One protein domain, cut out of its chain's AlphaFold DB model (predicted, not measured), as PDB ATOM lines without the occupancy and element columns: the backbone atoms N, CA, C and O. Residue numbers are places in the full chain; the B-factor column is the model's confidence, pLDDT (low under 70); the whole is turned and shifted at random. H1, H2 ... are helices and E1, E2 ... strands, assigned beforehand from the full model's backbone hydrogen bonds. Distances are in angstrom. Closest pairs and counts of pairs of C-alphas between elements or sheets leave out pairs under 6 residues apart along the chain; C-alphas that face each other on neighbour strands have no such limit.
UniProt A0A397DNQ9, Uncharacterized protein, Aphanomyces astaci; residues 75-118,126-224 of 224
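Overview. This is residues 75 to 118 and 126 to 224 of the 224 residues of an uncharacterized protein of Aphanomyces astaci (UniProt A0A397DNQ9). A small three-strand antiparallel sheet, E1 to E3, has H1 running along over E1, while the helical hairpin of H3 and H4 makes a V whose open end reaches the sheet with H3's first half and H4's last residues. A long unnamed stretch, residues 83 to 118, extends beyond the V's closed end, and its residues 109 to 118 stick out free. The printed part has 143 residues with four named helices and three named strands, in the order H1 E1 E2 E3 H2 H3 H4; under half of the residues are in these elements, and the class is mixed, helices and strands. The sheet's order E1 E2 E3 is a meander, each strand the antiparallel neighbour of the one before. The whole is only just compact, close to loose, with a radius of gyration of the C-alphas of 17.1 A, and only just elongated, spanning 54 by 35 by 30 A.

Along the chain. Find C-alpha 75 at (254.663, 229.204, 328.567); from there H1 runs to residue 82, 11.1 A. After the cut, find E1 at residues 131 to 137, 20.0 A long, starting at C-alpha 131 (250.677, 245.451, 326.516). E2 follows at residues 146 to 152, 18.8 A, then E3 at 161 to 164, 9.8 A, and H2 at 172 to 175, 5.0 A. H3 takes residues 187 to 199, 18.1 A, and H4 residues 202 to 221, 26.9 A, ending at C-alpha 221 (259.627, 228.469, 320.681).

Arrangement. Look first at E1 and E2, a hairpin: N 134 and O 149 are 2.9 A apart, within hydrogen-bond range. In the hairpin of E2 and E3, N 163 and O 148 are 2.7 A apart, within the same range. H1 is on the sheet at a height of 9.2 A, over E1; the closest C-alphas of the two, Met 79 and Val 134, are 6.8 A apart. H2 only grazes the sheet with residues 173 to 174, H3 with 187 to 192 and H4 with 216 to 221. H2 and H3 only just touch, with 3 pairs of C-alphas within 8 A, the closest being Thr 173 and Ala 187 at 5.2 A. H3 and H4 touch, closest at the C-alphas of Ala 198 and Ala 205, 5.1 A, opposite ways at a shallow tilt of 34.9 degrees, only just short of steep. H1 and H4 are near each other, with 8 pairs of C-alphas within 10 A; H1 and H3 are apart. In H1 and H3 every O i to N i+4 pair is within hydrogen-bond range, in H4 14 of 16, and H2 is too short for such a pair.

Size, cuts and confidence. Look for the two C-alphas farthest apart at Ala 113 and Arg 142, 55.6 A. Residues 119 to 125 are not printed, and C-alphas 118 and 126 are 19.1 A apart across this cut. The link from H2 to H3 is long. Mean pLDDT of the printed part is 87.9; residues 109 to 118, 142 to 145 and 223 to 224 are under 70.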
ATOM      1  N   VAL A  75     254.760 227.761 328.827       92.31
ATOM      2  CA  VAL A  75     254.663 229.204 328.567       92.31
ATOM      3  C   VAL A  75     253.455 229.538 327.686       92.31
ATOM      4  O   VAL A  75     252.807 230.559 327.913       92.31
ATOM      5  N   GLN A  76     253.097 228.662 326.738       93.62
ATOM      6  CA  GLN A  76     251.898 228.835 325.916       93.62
ATOM      7  C   GLN A  76     250.614 228.772 326.748       93.62
ATOM      8  O   GLN A  76     249.669 229.498 326.444       93.62
ATOM      9  N   ASP A  77     250.571 227.958 327.809       95.75
ATOM     10  CA  ASP A  77     249.425 227.937 328.725       95.75
ATOM     11  C   ASP A  77     249.263 229.289 329.422       95.75
ATOM     12  O   ASP A  77     248.177 229.861 329.406       95.75
ATOM     13  N   VAL A  78     250.353 229.851 329.954       95.81
ATOM     14  CA  VAL A  78     250.319 231.158 330.632       95.81
ATOM     15  C   VAL A  78     249.937 232.278 329.665       95.81
ATOM     16  O   VAL A  78     249.134 233.141 330.015       95.81
ATOM     17  N   MET A  79     250.457 232.260 328.433       96.00
ATOM     18  CA  MET A  79     250.025 233.194 327.390       96.00
ATOM     19  C   MET A  79     248.537 233.063 327.099       96.00
ATOM     20  O   MET A  79     247.852 234.079 327.050       96.00
ATOM     21  N   ARG A  80     248.035 231.831 326.928       96.00
ATOM     22  CA  ARG A  80     246.615 231.549 326.685       96.00
ATOM     23  C   ARG A  80     245.747 232.074 327.823       96.00
ATOM     24  O   ARG A  80     244.706 232.644 327.540       96.00
ATOM     25  N   PHE A  81     246.175 231.935 329.078       96.69
ATOM     26  CA  PHE A  81     245.411 232.437 330.224       96.69
ATOM     27  C   PHE A  81     245.198 233.949 330.154       96.69
ATOM     28  O   PHE A  81     244.133 234.424 330.529       96.69
ATOM     29  N   GLN A  82     246.171 234.706 329.633       96.75
ATOM     30  CA  GLN A  82     246.001 236.149 329.453       96.75
ATOM     31  C   GLN A  82     244.941 236.500 328.399       96.75
ATOM     32  O   GLN A  82     244.424 237.606 328.428       96.75
ATOM     33  N   ARG A  83     244.611 235.583 327.481       96.12
ATOM     34  CA  ARG A  83     243.653 235.790 326.376       96.12
ATOM     35  C   ARG A  83     242.207 235.467 326.745       96.12
ATOM     36  O   ARG A  83     241.343 235.566 325.887       96.12
ATOM     37  N   ASP A  84     241.967 234.988 327.959       97.06
ATOM     38  CA  ASP A  84     240.704 234.363 328.337       97.06
ATOM     39  C   ASP A  84     239.627 235.394 328.725       97.06
ATOM     40  O   ASP A  84     239.889 236.381 329.427       97.06
ATOM     41  N   HIS A  85     238.401 235.122 328.282       96.12
ATOM     42  CA  HIS A  85     237.182 235.887 328.549       96.12
ATOM     43  C   HIS A  85     236.107 235.011 329.207       96.12
ATOM     44  O   HIS A  85     234.911 235.183 328.960       96.12
ATOM     45  N   TYR A  86     236.540 234.070 330.052       95.62
ATOM     46  CA  TYR A  86     235.707 233.103 330.763       95.62
ATOM     47  C   TYR A  86     235.027 232.054 329.875       95.62
ATOM     48  O   TYR A  86     233.996 231.491 330.266       95.62
ATOM     49  N   GLU A  87     235.597 231.750 328.707       95.12
ATOM     50  CA  GLU A  87     235.006 230.839 327.729       95.12
ATOM     51  C   GLU A  87     234.633 229.483 328.354       95.12
ATOM     52  O   GLU A  87     235.428 228.846 329.061       95.12
ATOM     53  N   GLY A  88     233.403 229.029 328.094       92.88
ATOM     54  CA  GLY A  88     232.875 227.759 328.601       92.88
ATOM     55  C   GLY A  88     232.409 227.770 330.063       92.88
ATOM     56  O   GLY A  88     232.068 226.713 330.593       92.88
ATOM     57  N   THR A  89     232.373 228.931 330.720       93.06
ATOM     58  CA  THR A  89     231.790 229.097 332.064       93.06
ATOM     59  C   THR A  89     230.450 229.836 331.996       93.06
ATOM     60  O   THR A  89     230.030 230.284 330.931       93.06
ATOM     61  N   LYS A  90     229.769 230.011 333.137       91.06
ATOM     62  CA  LYS A  90     228.559 230.848 333.197       91.06
ATOM     63  C   LYS A  90     228.833 232.347 332.986       91.06
ATOM     64  O   LYS A  90     227.896 233.081 332.705       91.06
ATOM     65  N   PHE A  91     230.095 232.765 333.109       91.00
ATOM     66  CA  PHE A  91     230.561 234.146 332.950       91.00
ATOM     67  C   PHE A  91     231.116 234.428 331.541       91.00
ATOM     68  O   PHE A  91     231.743 235.459 331.320       91.00
ATOM     69  N   ASP A  92     230.948 233.493 330.599       94.06
ATOM     70  CA  ASP A  92     231.505 233.566 329.245       94.06
ATOM     71  C   ASP A  92     231.024 234.818 328.491       94.06
ATOM     72  O   ASP A  92     229.869 234.908 328.058       94.06
ATOM     73  N   LEU A  93     231.936 235.773 328.282       93.62
ATOM     74  CA  LEU A  93     231.623 237.035 327.611       93.62
ATOM     75  C   LEU A  93     231.437 236.878 326.097       93.62
ATOM     76  O   LEU A  93     230.926 237.791 325.448       93.62
ATOM     77  N   THR A  94     231.786 235.735 325.510       94.62
ATOM     78  CA  THR A  94     231.531 235.452 324.086       94.62
ATOM     79  C   THR A  94     230.088 235.006 323.825       94.62
ATOM     80  O   THR A  94     229.723 234.696 322.684       94.62
ATOM     81  N   LYS A  95     229.264 234.925 324.879       93.31
ATOM     82  CA  LYS A  95     227.873 234.468 324.837       93.31
ATOM     83  C   LYS A  95     226.898 235.547 325.300       93.31
ATOM     84  O   LYS A  95     227.240 236.536 325.945       93.31
ATOM     85  N   GLY A  96     225.628 235.275 325.010       89.81
ATOM     86  CA  GLY A  96     224.497 236.077 325.456       89.81
ATOM     87  C   GLY A  96     224.218 237.296 324.572       89.81
ATOM     88  O   GLY A  96     224.912 237.549 323.591       89.81
ATOM     89  N   PRO A  97     223.168 238.066 324.893       88.88
ATOM     90  CA  PRO A  97     222.775 239.215 324.078       88.88
ATOM     91  C   PRO A  97     223.857 240.303 323.999       88.88
ATOM     92  O   PRO A  97     224.008 240.945 322.962       88.88
ATOM     93  N   ALA A  98     224.632 240.481 325.074       89.06
ATOM     94  CA  ALA A  98     225.672 241.505 325.165       89.06
ATOM     95  C   ALA A  98     226.887 241.234 324.261       89.06
ATOM     96  O   ALA A  98     227.591 242.174 323.913       89.06
ATOM     97  N   SER A  99     227.108 239.985 323.832       90.56
ATOM     98  CA  SER A  99     228.180 239.640 322.889       90.56
ATOM     99  C   SER A  99     227.807 239.900 321.422       90.56
ATOM    100  O   SER A  99     228.578 239.610 320.504       90.56
ATOM    101  N   GLY A 100     226.589 240.391 321.167       90.94
ATOM    102  CA  GLY A 100     226.075 240.609 319.821       90.94
ATOM    103  C   GLY A 100     225.966 239.319 318.987       90.94
ATOM    104  O   GLY A 100     226.135 238.208 319.498       90.94
ATOM    105  N   PRO A 101     225.687 239.441 317.677       93.31
ATOM    106  CA  PRO A 101     225.455 238.291 316.797       93.31
ATOM    107  C   PRO A 101     226.701 237.431 316.543       93.31
ATOM    108  O   PRO A 101     226.571 236.301 316.077       93.31
ATOM    109  N   TYR A 102     227.896 237.959 316.824       94.69
ATOM    110  CA  TYR A 102     229.166 237.312 316.489       94.69
ATOM    111  C   TYR A 102     230.037 236.986 317.703       94.69
ATOM    112  O   TYR A 102     231.149 236.508 317.509       94.69
ATOM    113  N   GLY A 103     229.544 237.177 318.929       94.69
ATOM    114  CA  GLY A 103     230.231 236.715 320.138       94.69
ATOM    115  C   GLY A 103     231.397 237.592 320.599       94.69
ATOM    116  O   GLY A 103     232.361 237.053 321.127       94.69
ATOM    117  N   ASP A 104     231.338 238.909 320.384       94.56
ATOM    118  CA  ASP A 104     232.372 239.853 320.831       94.56
ATOM    119  C   ASP A 104     232.451 239.882 322.375       94.56
ATOM    120  O   ASP A 104     231.451 240.210 323.027       94.56
ATOM    121  N   PRO A 105     233.602 239.546 322.989       93.94
ATOM    122  CA  PRO A 105     233.755 239.581 324.442       93.94
ATOM    123  C   PRO A 105     233.924 240.998 325.001       93.94
ATOM    124  O   PRO A 105     233.826 241.187 326.214       93.94
ATOM    125  N   ASN A 106     234.161 242.009 324.159       92.06
ATOM    126  CA  ASN A 106     234.436 243.360 324.632       92.06
ATOM    127  C   ASN A 106     233.199 244.006 325.274       92.06
ATOM    128  O   ASN A 106     232.073 243.891 324.782       92.06
ATOM    129  N   ARG A 107     233.416 244.704 326.394       88.00
ATOM    130  CA  ARG A 107     232.398 245.478 327.116       88.00
ATOM    131  C   ARG A 107     232.888 246.912 327.254       88.00
ATOM    132  O   ARG A 107     233.908 247.166 327.891       88.00
ATOM    133  N   TYR A 108     232.182 247.828 326.606       80.50
ATOM    134  CA  TYR A 108     232.448 249.259 326.695       80.50
ATOM    135  C   TYR A 108     231.603 249.831 327.826       80.50
ATOM    136  O   TYR A 108     230.398 249.572 327.876       80.50
ATOM    137  N   GLU A 109     232.235 250.558 328.748       67.50
ATOM    138  CA  GLU A 109     231.524 251.192 329.855       67.50
ATOM    139  C   GLU A 109     230.422 252.119 329.322       67.50
ATOM    140  O   GLU A 109     230.625 252.897 328.385       67.50
ATOM    141  N   ILE A 110     229.237 252.017 329.922       56.38
ATOM    142  CA  ILE A 110     228.127 252.943 329.695       56.38
ATOM    143  C   ILE A 110     228.197 253.971 330.826       56.38
ATOM    144  O   ILE A 110     228.418 253.596 331.974       56.38
ATOM    145  N   ALA A 111     228.031 255.256 330.511       48.56
ATOM    146  CA  ALA A 111     228.110 256.338 331.490       48.56
ATOM    147  C   ALA A 111     227.200 256.082 332.712       48.56
ATOM    148  O   ALA A 111     225.989 255.994 332.527       48.56
ATOM    149  N   ASP A 112     227.822 255.980 333.898       49.03
ATOM    150  CA  ASP A 112     227.428 256.022 335.330       49.03
ATOM    151  C   ASP A 112     225.973 255.816 335.823       49.03
ATOM    152  O   ASP A 112     225.768 255.627 337.021       49.03
ATOM    153  N   ALA A 113     224.941 255.839 334.985       47.09
ATOM    154  CA  ALA A 113     223.550 255.903 335.428       47.09
ATOM    155  C   ALA A 113     222.988 254.575 335.978       47.09
ATOM    156  O   ALA A 113     222.048 254.625 336.767       47.09
ATOM    157  N   ASP A 114     223.567 253.415 335.634       44.84
ATOM    158  CA  ASP A 114     222.980 252.088 335.925       44.84
ATOM    159  C   ASP A 114     223.901 251.118 336.699       44.84
ATOM    160  O   ASP A 114     223.588 249.933 336.855       44.84
ATOM    161  N   VAL A 115     225.019 251.612 337.251       51.91
ATOM    162  CA  VAL A 115     226.057 250.800 337.934       51.91
ATOM    163  C   VAL A 115     225.499 249.976 339.114       51.91
ATOM    164  O   VAL A 115     226.087 248.974 339.515       51.91
ATOM    165  N   GLY A 116     224.332 250.346 339.653       47.84
ATOM    166  CA  GLY A 116     223.682 249.642 340.762       47.84
ATOM    167  C   GLY A 116     222.888 248.381 340.391       47.84
ATOM    168  O   GLY A 116     222.580 247.602 341.291       47.84
ATOM    169  N   THR A 117     222.532 248.159 339.118       57.09
ATOM    170  CA  THR A 117     221.589 247.081 338.727       57.09
ATOM    171  C   THR A 117     222.084 246.135 337.634       57.09
ATOM    172  O   THR A 117     221.439 245.117 337.387       57.09
ATOM    173  N   GLY A 118     223.228 246.415 337.007       62.84
ATOM    174  CA  GLY A 118     223.845 245.506 336.042       62.84
ATOM    175  C   GLY A 118     225.293 245.885 335.763       62.84
ATOM    176  O   GLY A 118     225.557 246.942 335.202       62.84
ATOM    177  N   ILE A 126     241.478 241.968 327.576       91.75
ATOM    178  CA  ILE A 126     240.675 243.172 327.364       91.75
ATOM    179  C   ILE A 126     241.341 244.126 326.378       91.75
ATOM    180  O   ILE A 126     242.534 244.415 326.484       91.75
ATOM    181  N   TYR A 127     240.531 244.687 325.481       89.44
ATOM    182  CA  TYR A 127     240.922 245.668 324.464       89.44
ATOM    183  C   TYR A 127     241.648 246.916 325.005       89.44
ATOM    184  O   TYR A 127     242.374 247.575 324.266       89.44
ATOM    185  N   GLU A 128     241.481 247.243 326.290       89.75
ATOM    186  CA  GLU A 128     242.172 248.349 326.968       89.75
ATOM    187  C   GLU A 128     243.651 248.053 327.259       89.75
ATOM    188  O   GLU A 128     244.435 248.968 327.532       89.75
ATOM    189  N   ALA A 129     244.050 246.777 327.251       92.50
ATOM    190  CA  ALA A 129     245.408 246.388 327.580       92.50
ATOM    191  C   ALA A 129     246.388 246.985 326.562       92.50
ATOM    192  O   ALA A 129     246.348 246.714 325.362       92.50
ATOM    193  N   THR A 130     247.303 247.817 327.063       92.94
ATOM    194  CA  THR A 130     248.329 248.446 326.222       92.94
ATOM    195  C   THR A 130     249.422 247.454 325.838       92.94
ATOM    196  O   THR A 130     249.967 247.513 324.738       92.94
ATOM    197  N   TYR A 131     249.752 246.545 326.748       94.00
ATOM    198  CA  TYR A 131     250.677 245.451 326.516       94.00
ATOM    199  C   TYR A 131     250.471 244.358 327.561       94.00
ATOM    200  O   TYR A 131     249.966 244.597 328.659       94.00
ATOM    201  N   THR A 132     250.969 243.180 327.237       95.56
ATOM    202  CA  THR A 132     251.123 242.045 328.128       95.56
ATOM    203  C   THR A 132     252.520 241.466 327.991       95.56
ATOM    204  O   THR A 132     253.213 241.660 326.987       95.56
ATOM    205  N   PHE A 133     252.978 240.753 329.015       95.00
ATOM    206  CA  PHE A 133     254.217 240.000 328.906       95.00
ATOM    207  C   PHE A 133     254.189 238.723 329.738       95.00
ATOM    208  O   PHE A 133     253.459 238.614 330.724       95.00
ATOM    209  N   VAL A 134     255.001 237.755 329.323       94.38
ATOM    210  CA  VAL A 134     255.282 236.525 330.067       94.38
ATOM    211  C   VAL A 134     256.792 236.367 330.164       94.38
ATOM    212  O   VAL A 134     257.474 236.242 329.147       94.38
ATOM    213  N   SER A 135     257.318 236.373 331.384       91.75
ATOM    214  CA  SER A 135     258.744 236.169 331.640       91.75
ATOM    215  C   SER A 135     259.019 234.707 331.964       91.75
ATOM    216  O   SER A 135     258.396 234.139 332.860       91.75
ATOM    217  N   VAL A 136     259.968 234.108 331.249       88.38
ATOM    218  CA  VAL A 136     260.440 232.742 331.491       88.38
ATOM    219  C   VAL A 136     261.881 232.802 331.966       88.38
ATOM    220  O   VAL A 136     262.705 233.483 331.354       88.38
ATOM    221  N   LEU A 137     262.154 232.086 333.054       86.38
ATOM    222  CA  LEU A 137     263.497 231.889 333.575       86.38
ATOM    223  C   LEU A 137     263.991 230.504 333.142       86.38
ATOM    224  O   LEU A 137     263.342 229.509 333.461       86.38
ATOM    225  N   ASP A 138     265.123 230.436 332.446       78.88
ATOM    226  CA  ASP A 138     265.778 229.186 332.059       78.88
ATOM    227  C   ASP A 138     267.146 229.068 332.738       78.88
ATOM    228  O   ASP A 138     268.154 229.610 332.291       78.88
ATOM    229  N   ALA A 139     267.191 228.304 333.828       75.88
ATOM    230  CA  ALA A 139     268.424 228.065 334.576       75.88
ATOM    231  C   ALA A 139     269.482 227.266 333.785       75.88
ATOM    232  O   ALA A 139     270.636 227.194 334.208       75.88
ATOM    233  N   THR A 140     269.109 226.639 332.664       78.94
ATOM    234  CA  THR A 140     270.004 225.799 331.856       78.94
ATOM    235  C   THR A 140     270.674 226.563 330.716       78.94
ATOM    236  O   THR A 140     271.741 226.156 330.251       78.94
ATOM    237  N   ASN A 141     270.120 227.711 330.314       73.88
ATOM    238  CA  ASN A 141     270.647 228.531 329.231       73.88
ATOM    239  C   ASN A 141     271.178 229.872 329.748       73.88
ATOM    240  O   ASN A 141     270.489 230.879 329.719       73.88
ATOM    241  N   ARG A 142     272.457 229.918 330.146       66.44
ATOM    242  CA  ARG A 142     273.106 231.124 330.708       66.44
ATOM    243  C   ARG A 142     273.096 232.378 329.818       66.44
ATOM    244  O   ARG A 142     273.465 233.445 330.289       66.44
ATOM    245  N   TYR A 143     272.806 232.241 328.524       65.38
ATOM    246  CA  TYR A 143     272.760 233.363 327.579       65.38
ATOM    247  C   TYR A 143     271.331 233.860 327.331       65.38
ATOM    248  O   TYR A 143     271.149 235.013 326.952       65.38
ATOM    249  N   ASN A 144     270.337 233.004 327.579       65.50
ATOM    250  CA  ASN A 144     268.909 233.283 327.447       65.50
ATOM    251  C   ASN A 144     268.180 232.922 328.749       65.50
ATOM    252  O   ASN A 144     267.060 232.415 328.715       65.50
ATOM    253  N   ASP A 145     268.823 233.161 329.892       67.50
ATOM    254  CA  ASP A 145     268.305 232.765 331.203       67.50
ATOM    255  C   ASP A 145     266.996 233.477 331.534       67.50
ATOM    256  O   ASP A 145     266.234 233.028 332.388       67.50
ATOM    257  N   HIS A 146     266.720 234.572 330.832       78.25
ATOM    258  CA  HIS A 146     265.547 235.407 330.968       78.25
ATOM    259  C   HIS A 146     265.005 235.776 329.578       78.25
ATOM    260  O   HIS A 146     265.598 236.574 328.843       78.25
ATOM    261  N   ILE A 147     263.839 235.228 329.228       83.38
ATOM    262  CA  ILE A 147     263.105 235.585 328.008       83.38
ATOM    263  C   ILE A 147     261.818 236.296 328.412       83.38
ATOM    264  O   ILE A 147     260.937 235.707 329.038       83.38
ATOM    265  N   CYS A 148     261.694 237.566 328.032       86.94
ATOM    266  CA  CYS A 148     260.464 238.334 328.154       86.94
ATOM    267  C   CYS A 148     259.675 238.215 326.856       86.94
ATOM    268  O   CYS A 148     260.063 238.751 325.824       86.94
ATOM    269  N   ARG A 149     258.562 237.498 326.880       92.12
ATOM    270  CA  ARG A 149     257.681 237.388 325.724       92.12
ATOM    271  C   ARG A 149     256.695 238.535 325.792       92.12
ATOM    272  O   ARG A 149     255.823 238.525 326.650       92.12
ATOM    273  N   PHE A 150     256.886 239.531 324.940       94.19
ATOM    274  CA  PHE A 150     256.168 240.801 324.967       94.19
ATOM    275  C   PHE A 150     255.083 240.833 323.889       94.19
ATOM    276  O   PHE A 150     255.358 240.553 322.721       94.19
ATOM    277  N   GLY A 151     253.857 241.163 324.282       95.06
ATOM    278  CA  GLY A 151     252.700 241.304 323.408       95.06
ATOM    279  C   GLY A 151     252.141 242.724 323.501       95.06
ATOM    280  O   GLY A 151     251.520 243.049 324.507       95.06
ATOM    281  N   PRO A 152     252.378 243.607 322.521       94.62
ATOM    282  CA  PRO A 152     251.755 244.925 322.510       94.62
ATOM    283  C   PRO A 152     250.285 244.821 322.088       94.62
ATOM    284  O   PRO A 152     249.978 244.089 321.151       94.62
ATOM    285  N   TYR A 153     249.417 245.630 322.704       94.88
ATOM    286  CA  TYR A 153     247.949 245.565 322.628       94.88
ATOM    287  C   TYR A 153     247.349 244.370 323.401       94.88
ATOM    288  O   TYR A 153     248.042 243.677 324.148       94.88
ATOM    289  N   SER A 154     246.038 244.178 323.270       94.75
ATOM    290  CA  SER A 154     245.255 243.153 323.944       94.75
ATOM    291  C   SER A 154     245.774 241.730 323.689       94.75
ATOM    292  O   SER A 154     246.110 241.389 322.548       94.75
ATOM    293  N   PRO A 155     245.842 240.877 324.731       95.19
ATOM    294  CA  PRO A 155     246.446 239.546 324.652       95.19
ATOM    295  C   PRO A 155     245.761 238.601 323.651       95.19
ATOM    296  O   PRO A 155     246.439 237.773 323.039       95.19
ATOM    297  N   ASP A 156     244.446 238.721 323.470       93.94
ATOM    298  CA  ASP A 156     243.639 237.943 322.515       93.94
ATOM    299  C   ASP A 156     243.986 238.261 321.051       93.94
ATOM    300  O   ASP A 156     243.858 237.405 320.181       93.94
ATOM    301  N   SER A 157     244.506 239.459 320.785       94.50
ATOM    302  CA  SER A 157     244.803 239.950 319.435       94.50
ATOM    303  C   SER A 157     246.302 240.133 319.154       94.50
ATOM    304  O   SER A 157     246.692 240.306 318.001       94.50
ATOM    305  N   THR A 158     247.165 240.075 320.174       95.06
ATOM    306  CA  THR A 158     248.624 240.193 320.019       95.06
ATOM    307  C   THR A 158     249.310 238.850 319.768       95.06
ATOM    308  O   THR A 158     248.865 237.791 320.215       95.06
ATOM    309  N   ILE A 159     250.472 238.913 319.124       93.69
ATOM    310  CA  ILE A 159     251.455 237.829 319.077       93.69
ATOM    311  C   ILE A 159     252.571 238.151 320.073       93.69
ATOM    312  O   ILE A 159     253.132 239.250 320.052       93.69
ATOM    313  N   TYR A 160     252.909 237.204 320.947       94.44
ATOM    314  CA  TYR A 160     253.997 237.380 321.906       94.44
ATOM    315  C   TYR A 160     255.362 237.213 321.236       94.44
ATOM    316  O   TYR A 160     255.756 236.117 320.834       94.44
ATOM    317  N   THR A 161     256.132 238.298 321.177       92.00
ATOM    318  CA  THR A 161     257.485 238.301 320.607       92.00
ATOM    319  C   THR A 161     258.530 238.090 321.705       92.00
ATOM    320  O   THR A 161     258.499 238.808 322.707       92.00
ATOM    321  N   PRO A 162     259.472 237.138 321.564       90.12
ATOM    322  CA  PRO A 162     260.525 236.943 322.553       90.12
ATOM    323  C   PRO A 162     261.539 238.096 322.522       90.12
ATOM    324  O   PRO A 162     262.138 238.398 321.491       90.12
ATOM    325  N   VAL A 163     261.754 238.711 323.679       89.50
ATOM    326  CA  VAL A 163     262.782 239.714 323.956       89.50
ATOM    327  C   VAL A 163     263.728 239.129 324.998       89.50
ATOM    328  O   VAL A 163     263.338 238.853 326.133       89.50
ATOM    329  N   TYR A 164     264.978 238.909 324.607       87.69
ATOM    330  CA  TYR A 164     266.004 238.347 325.482       87.69
ATOM    331  C   TYR A 164     266.566 239.425 326.408       87.69
ATOM    332  O   TYR A 164     266.818 240.544 325.961       87.69
ATOM    333  N   ALA A 165     266.812 239.098 327.677       85.81
ATOM    334  CA  ALA A 165     267.298 240.082 328.648       85.81
ATOM    335  C   ALA A 165     268.666 240.691 328.295       85.81
ATOM    336  O   ALA A 165     268.932 241.837 328.644       85.81
ATOM    337  N   LEU A 166     269.516 239.951 327.574       86.38
ATOM    338  CA  LEU A 166     270.826 240.431 327.114       86.38
ATOM    339  C   LEU A 166     270.776 241.140 325.749       86.38
ATOM    340  O   LEU A 166     271.820 241.522 325.217       86.38
ATOM    341  N   ALA A 167     269.591 241.313 325.154       87.69
ATOM    342  CA  ALA A 167     269.461 242.004 323.878       87.69
ATOM    343  C   ALA A 167     269.850 243.484 324.023       87.69
ATOM    344  O   ALA A 167     269.254 244.233 324.791       87.69
ATOM    345  N   THR A 168     270.829 243.933 323.236       90.75
ATOM    346  CA  THR A 168     271.262 245.344 323.208       90.75
ATOM    347  C   THR A 168     270.430 246.207 322.261       90.75
ATOM    348  O   THR A 168     270.587 247.425 322.223       90.75
ATOM    349  N   ALA A 169     269.568 245.582 321.459       90.19
ATOM    350  CA  ALA A 169     268.647 246.241 320.551       90.19
ATOM    351  C   ALA A 169     267.375 245.400 320.409       90.19
ATOM    352  O   ALA A 169     267.421 244.172 320.461       90.19
ATOM    353  N   ILE A 170     266.250 246.076 320.189       90.69
ATOM    354  CA  ILE A 170     264.949 245.460 319.920       90.69
ATOM    355  C   ILE A 170     264.473 245.835 318.510       90.69
ATOM    356  O   ILE A 170     264.891 246.875 317.987       90.69
ATOM    357  N   PRO A 171     263.601 245.023 317.883       89.38
ATOM    358  CA  PRO A 171     263.026 245.340 316.581       89.38
ATOM    359  C   PRO A 171     262.389 246.729 316.563       89.38
ATOM    360  O   PRO A 171     261.744 247.136 317.532       89.38
ATOM    361  N   ALA A 172     262.529 247.442 315.441       91.25
ATOM    362  CA  ALA A 172     261.982 248.789 315.295       91.25
ATOM    363  C   ALA A 172     260.487 248.834 315.641       91.25
ATOM    364  O   ALA A 172     260.070 249.728 316.369       91.25
ATOM    365  N   THR A 173     259.722 247.821 315.226       92.62
ATOM    366  CA  THR A 173     258.276 247.693 315.469       92.62
ATOM    367  C   THR A 173     257.881 247.602 316.944       92.62
ATOM    368  O   THR A 173     256.778 248.003 317.297       92.62
ATOM    369  N   LEU A 174     258.770 247.108 317.812       91.12
ATOM    370  CA  LEU A 174     258.561 247.045 319.266       91.12
ATOM    371  C   LEU A 174     259.171 248.242 320.006       91.12
ATOM    372  O   LEU A 174     258.891 248.451 321.182       91.12
ATOM    373  N   ARG A 175     260.021 249.025 319.335       89.50
ATOM    374  CA  ARG A 175     260.770 250.132 319.945       89.50
ATOM    375  C   ARG A 175     259.919 251.376 320.198       89.50
ATOM    376  O   ARG A 175     260.316 252.226 320.988       89.50
ATOM    377  N   HIS A 176     258.815 251.530 319.477       86.00
ATOM    378  CA  HIS A 176     258.005 252.741 319.504       86.00
ATOM    379  C   HIS A 176     256.515 252.432 319.375       86.00
ATOM    380  O   HIS A 176     256.103 251.402 318.841       86.00
ATOM    381  N   GLY A 177     255.719 253.363 319.882       84.38
ATOM    382  CA  GLY A 177     254.267 253.346 319.842       84.38
ATOM    383  C   GLY A 177     253.729 254.483 320.701       84.38
ATOM    384  O   GLY A 177     254.325 254.840 321.717       84.38
ATOM    385  N   SER A 178     252.620 255.075 320.278       86.62
ATOM    386  CA  SER A 178     251.924 256.129 321.009       86.62
ATOM    387  C   SER A 178     250.442 255.810 321.006       86.62
ATOM    388  O   SER A 178     249.876 255.586 319.947       86.62
ATOM    389  N   LEU A 179     249.790 255.865 322.167       88.75
ATOM    390  CA  LEU A 179     248.329 255.741 322.244       88.75
ATOM    391  C   LEU A 179     247.595 256.946 321.628       88.75
ATOM    392  O   LEU A 179     246.377 256.932 321.505       88.75
ATOM    393  N   ARG A 180     248.325 258.013 321.277       91.19
ATOM    394  CA  ARG A 180     247.770 259.284 320.787       91.19
ATOM    395  C   ARG A 180     248.005 259.523 319.302       91.19
ATOM    396  O   ARG A 180     247.389 260.419 318.738       91.19
ATOM    397  N   GLU A 181     248.909 258.767 318.692       92.56
ATOM    398  CA  GLU A 181     249.300 258.944 317.298       92.56
ATOM    399  C   GLU A 181     249.347 257.582 316.623       92.56
ATOM    400  O   GLU A 181     250.100 256.704 317.044       92.56
ATOM    401  N   PHE A 182     248.506 257.423 315.605       93.75
ATOM    402  CA  PHE A 182     248.402 256.204 314.823       93.75
ATOM    403  C   PHE A 182     249.652 255.990 313.965       93.75
ATOM    404  O   PHE A 182     250.050 256.884 313.220       93.75
ATOM    405  N   ASP A 183     250.228 254.789 314.034       94.50
ATOM    406  CA  ASP A 183     251.446 254.443 313.305       94.50
ATOM    407  C   ASP A 183     251.483 252.959 312.911       94.50
ATOM    408  O   ASP A 183     251.644 252.077 313.755       94.50
ATOM    409  N   MET A 184     251.407 252.681 311.608       93.44
ATOM    410  CA  MET A 184     251.466 251.323 311.051       93.44
ATOM    411  C   MET A 184     252.856 250.675 311.127       93.44
ATOM    412  O   MET A 184     252.995 249.503 310.782       93.44
ATOM    413  N   HIS A 185     253.883 251.400 311.573       94.25
ATOM    414  CA  HIS A 185     255.200 250.847 311.880       94.25
ATOM    415  C   HIS A 185     255.334 250.401 313.342       94.25
ATOM    416  O   HIS A 185     256.334 249.765 313.685       94.25
ATOM    417  N   SER A 186     254.324 250.652 314.183       95.00
ATOM    418  CA  SER A 186     254.262 250.174 315.562       95.00
ATOM    419  C   SER A 186     253.468 248.872 315.669       95.00
ATOM    420  O   SER A 186     252.324 248.773 315.222       95.00
ATOM    421  N   ALA A 187     254.045 247.875 316.344       94.38
ATOM    422  CA  ALA A 187     253.372 246.605 316.608       94.38
ATOM    423  C   ALA A 187     252.069 246.784 317.407       94.38
ATOM    424  O   ALA A 187     251.116 246.040 317.189       94.38
ATOM    425  N   PHE A 188     252.006 247.798 318.279       94.81
ATOM    426  CA  PHE A 188     250.791 248.126 319.022       94.81
ATOM    427  C   PHE A 188     249.621 248.427 318.080       94.81
ATOM    428  O   PHE A 188     248.576 247.796 318.187       94.81
ATOM    429  N   TRP A 189     249.799 249.344 317.126       95.44
ATOM    430  CA  TRP A 189     248.718 249.752 316.226       95.44
ATOM    431  C   TRP A 189     248.357 248.685 315.200       95.44
ATOM    432  O   TRP A 189     247.186 248.575 314.846       95.44
ATOM    433  N   ILE A 190     249.323 247.868 314.769       94.88
ATOM    434  CA  ILE A 190     249.042 246.703 313.921       94.88
ATOM    435  C   ILE A 190     248.116 245.727 314.661       94.88
ATOM    436  O   ILE A 190     247.072 245.351 314.129       94.88
ATOM    437  N   ASN A 191     248.451 245.359 315.901       95.00
ATOM    438  CA  ASN A 191     247.622 244.455 316.700       95.00
ATOM    439  C   ASN A 191     246.279 245.096 317.080       95.00
ATOM    440  O   ASN A 191     245.250 244.424 317.034       95.00
ATOM    441  N   ALA A 192     246.262 246.398 317.382       94.31
ATOM    442  CA  ALA A 192     245.036 247.139 317.661       94.31
ATOM    443  C   ALA A 192     244.092 247.135 316.457       94.31
ATOM    444  O   ALA A 192     242.900 246.874 316.613       94.31
ATOM    445  N   LEU A 193     244.617 247.366 315.251       94.44
ATOM    446  CA  LEU A 193     243.849 247.282 314.014       94.44
ATOM    447  C   LEU A 193     243.251 245.881 313.843       94.44
ATOM    448  O   LEU A 193     242.049 245.759 313.616       94.44
ATOM    449  N   ILE A 194     244.065 244.834 314.002       94.00
ATOM    450  CA  ILE A 194     243.616 243.439 313.889       94.00
ATOM    451  C   ILE A 194     242.500 243.147 314.894       94.00
ATOM    452  O   ILE A 194     241.444 242.672 314.484       94.00
ATOM    453  N   GLY A 195     242.687 243.478 316.173       93.56
ATOM    454  CA  GLY A 195     241.686 243.215 317.207       93.56
ATOM    455  C   GLY A 195     240.383 243.980 316.994       93.56
ATOM    456  O   GLY A 195     239.305 243.407 317.125       93.56
ATOM    457  N   ASN A 196     240.460 245.244 316.565       92.31
ATOM    458  CA  ASN A 196     239.276 246.048 316.241       92.31
ATOM    459  C   ASN A 196     238.488 245.504 315.039       92.31
ATOM    460  O   ASN A 196     237.264 245.641 314.982       92.31
ATOM    461  N   TYR A 197     239.169 244.925 314.050       92.62
ATOM    462  CA  TYR A 197     238.499 244.280 312.919       92.62
ATOM    463  C   TYR A 197     237.951 242.904 313.296       92.62
ATOM    464  O   TYR A 197     236.825 242.574 312.918       92.62
ATOM    465  N   ALA A 198     238.724 242.117 314.046       93.88
ATOM    466  CA  ALA A 198     238.351 240.773 314.456       93.88
ATOM    467  C   ALA A 198     237.142 240.777 315.397       93.88
ATOM    468  O   ALA A 198     236.252 239.949 315.215       93.88
ATOM    469  N   SER A 199     237.046 241.735 316.327       91.81
ATOM    470  CA  SER A 199     235.925 241.840 317.275       91.81
ATOM    471  C   SER A 199     234.564 241.971 316.586       91.81
ATOM    472  O   SER A 199     233.592 241.347 317.006       91.81
ATOM    473  N   LYS A 200     234.496 242.676 315.447       91.25
ATOM    474  CA  LYS A 200     233.253 242.838 314.667       91.25
ATOM    475  C   LYS A 200     232.671 241.517 314.173       91.25
ATOM    476  O   LYS A 200     231.467 241.439 313.966       91.25
ATOM    477  N   TRP A 201     233.514 240.511 313.959       93.31
ATOM    478  CA  TRP A 201     233.138 239.192 313.450       93.31
ATOM    479  C   TRP A 201     233.790 238.095 314.291       93.31
ATOM    480  O   TRP A 201     234.308 237.123 313.741       93.31
ATOM    481  N   TYR A 202     233.792 238.266 315.618       94.06
ATOM    482  CA  TYR A 202     234.647 237.518 316.545       94.06
ATOM    483  C   TYR A 202     234.601 235.999 316.326       94.06
ATOM    484  O   TYR A 202     235.638 235.385 316.084       94.06
ATOM    485  N   ALA A 203     233.409 235.404 316.263       93.94
ATOM    486  CA  ALA A 203     233.216 233.968 316.047       93.94
ATOM    487  C   ALA A 203     233.867 233.416 314.762       93.94
ATOM    488  O   ALA A 203     234.188 232.230 314.706       93.94
ATOM    489  N   PHE A 204     234.067 234.248 313.737       94.81
ATOM    490  CA  PHE A 204     234.658 233.848 312.455       94.81
ATOM    491  C   PHE A 204     236.115 234.294 312.309       94.81
ATOM    492  O   PHE A 204     236.934 233.554 311.768       94.81
ATOM    493  N   ALA A 205     236.446 235.494 312.784       95.69
ATOM    494  CA  ALA A 205     237.762 236.099 312.617       95.69
ATOM    495  C   ALA A 205     238.752 235.671 313.709       95.69
ATOM    496  O   ALA A 205     239.907 235.370 313.403       95.69
ATOM    497  N   HIS A 206     238.312 235.589 314.970       94.00
ATOM    498  CA  HIS A 206     239.188 235.242 316.089       94.00
ATOM    499  C   HIS A 206     239.841 233.852 315.941       94.00
ATOM    500  O   HIS A 206     241.037 233.740 316.205       94.00
ATOM    501  N   PRO A 207     239.160 232.794 315.443       95.00
ATOM    502  CA  PRO A 207     239.824 231.515 315.176       95.00
ATOM    503  C   PRO A 207     241.009 231.618 314.203       95.00
ATOM    504  O   PRO A 207     242.001 230.910 314.366       95.00
ATOM    505  N   VAL A 208     240.939 232.520 313.216       96.00
ATOM    506  CA  VAL A 208     242.034 232.759 312.260       96.00
ATOM    507  C   VAL A 208     243.197 233.485 312.939       96.00
ATOM    508  O   VAL A 208     244.351 233.094 312.756       96.00
ATOM    509  N   VAL A 209     242.900 234.495 313.764       95.44
ATOM    510  CA  VAL A 209     243.902 235.200 314.583       95.44
ATOM    511  C   VAL A 209     244.613 234.218 315.515       95.44
ATOM    512  O   VAL A 209     245.843 234.156 315.522       95.44
ATOM    513  N   SER A 210     243.855 233.379 316.222       95.00
ATOM    514  CA  SER A 210     244.391 232.374 317.141       95.00
ATOM    515  C   SER A 210     245.273 231.342 316.436       95.00
ATOM    516  O   SER A 210     246.364 231.027 316.915       95.00
ATOM    517  N   ALA A 211     244.868 230.862 315.256       95.88
ATOM    518  CA  ALA A 211     245.691 229.949 314.468       95.88
ATOM    519  C   ALA A 211     247.036 230.584 314.067       95.88
ATOM    520  O   ALA A 211     248.081 229.935 314.164       95.88
ATOM    521  N   CYS A 212     247.030 231.862 313.673       95.56
ATOM    522  CA  CYS A 212     248.243 232.603 313.334       95.56
ATOM    523  C   CYS A 212     249.155 232.826 314.555       95.56
ATOM    524  O   CYS A 212     250.370 232.629 314.453       95.56
ATOM    525  N   GLN A 213     248.576 233.166 315.714       95.25
ATOM    526  CA  GLN A 213     249.299 233.269 316.986       95.25
ATOM    527  C   GLN A 213     249.995 231.951 317.320       95.25
ATOM    528  O   GLN A 213     251.211 231.934 317.483       95.25
ATOM    529  N   ILE A 214     249.254 230.837 317.336       94.56
ATOM    530  CA  ILE A 214     249.793 229.511 317.664       94.56
ATOM    531  C   ILE A 214     250.931 229.141 316.714       94.56
ATOM    532  O   ILE A 214     251.994 228.720 317.172       94.56
ATOM    533  N   GLN A 215     250.737 229.319 315.405       94.81
ATOM    534  CA  GLN A 215     251.751 228.992 314.406       94.81
ATOM    535  C   GLN A 215     253.038 229.796 314.628       94.81
ATOM    536  O   GLN A 215     254.133 229.230 314.654       94.81
ATOM    537  N   THR A 216     252.908 231.110 314.812       93.25
ATOM    538  CA  THR A 216     254.048 232.025 314.946       93.25
ATOM    539  C   THR A 216     254.778 231.820 316.273       93.25
ATOM    540  O   THR A 216     256.006 231.748 316.309       93.25
ATOM    541  N   GLU A 217     254.032 231.677 317.369       93.75
ATOM    542  CA  GLU A 217     254.580 231.494 318.717       93.75
ATOM    543  C   GLU A 217     255.263 230.134 318.866       93.75
ATOM    544  O   GLU A 217     256.345 230.060 319.448       93.75
ATOM    545  N   THR A 218     254.698 229.073 318.279       91.75
ATOM    546  CA  THR A 218     255.324 227.740 318.258       91.75
ATOM    547  C   THR A 218     256.628 227.761 317.465       91.75
ATOM    548  O   THR A 218     257.655 227.302 317.959       91.75
ATOM    549  N   TYR A 219     256.629 228.381 316.283       89.44
ATOM    550  CA  TYR A 219     257.839 228.526 315.469       89.44
ATOM    551  C   TYR A 219     258.956 229.296 316.195       89.44
ATOM    552  O   TYR A 219     260.141 228.989 316.027       89.44
ATOM    553  N   ALA A 220     258.590 230.302 316.997       84.00
ATOM    554  CA  ALA A 220     259.530 231.060 317.817       84.00
ATOM    555  C   ALA A 220     260.062 230.245 319.008       84.00
ATOM    556  O   ALA A 220     261.210 230.432 319.400       84.00
ATOM    557  N   LEU A 221     259.247 229.350 319.574       80.00
ATOM    558  CA  LEU A 221     259.627 228.469 320.681       80.00
ATOM    559  C   LEU A 221     260.606 227.370 320.267       80.00
ATOM    560  O   LEU A 221     261.524 227.072 321.017       80.00
ATOM    561  N   GLU A 222     260.463 226.810 319.066       77.12
ATOM    562  CA  GLU A 222     261.382 225.787 318.537       77.12
ATOM    563  C   GLU A 222     262.815 226.302 318.303       77.12
ATOM    564  O   GLU A 222     263.733 225.513 318.079       77.12
ATOM    565  N   ARG A 223     263.014 227.626 318.311       65.94
ATOM    566  CA  ARG A 223     264.301 228.292 318.046       65.94
ATOM    567  C   ARG A 223     264.917 228.979 319.268       65.94
ATOM    568  O   ARG A 223     266.011 229.528 319.141       65.94
ATOM    569  N   THR A 224     264.213 228.993 320.399       59.69
ATOM    570  CA  THR A 224     264.682 229.519 321.695       59.69
ATOM    571  C   THR A 224     265.186 228.395 322.570       59.69
ATOM    572  O   THR A 224     266.284 228.571 323.142       59.69
TER     573      THR A 224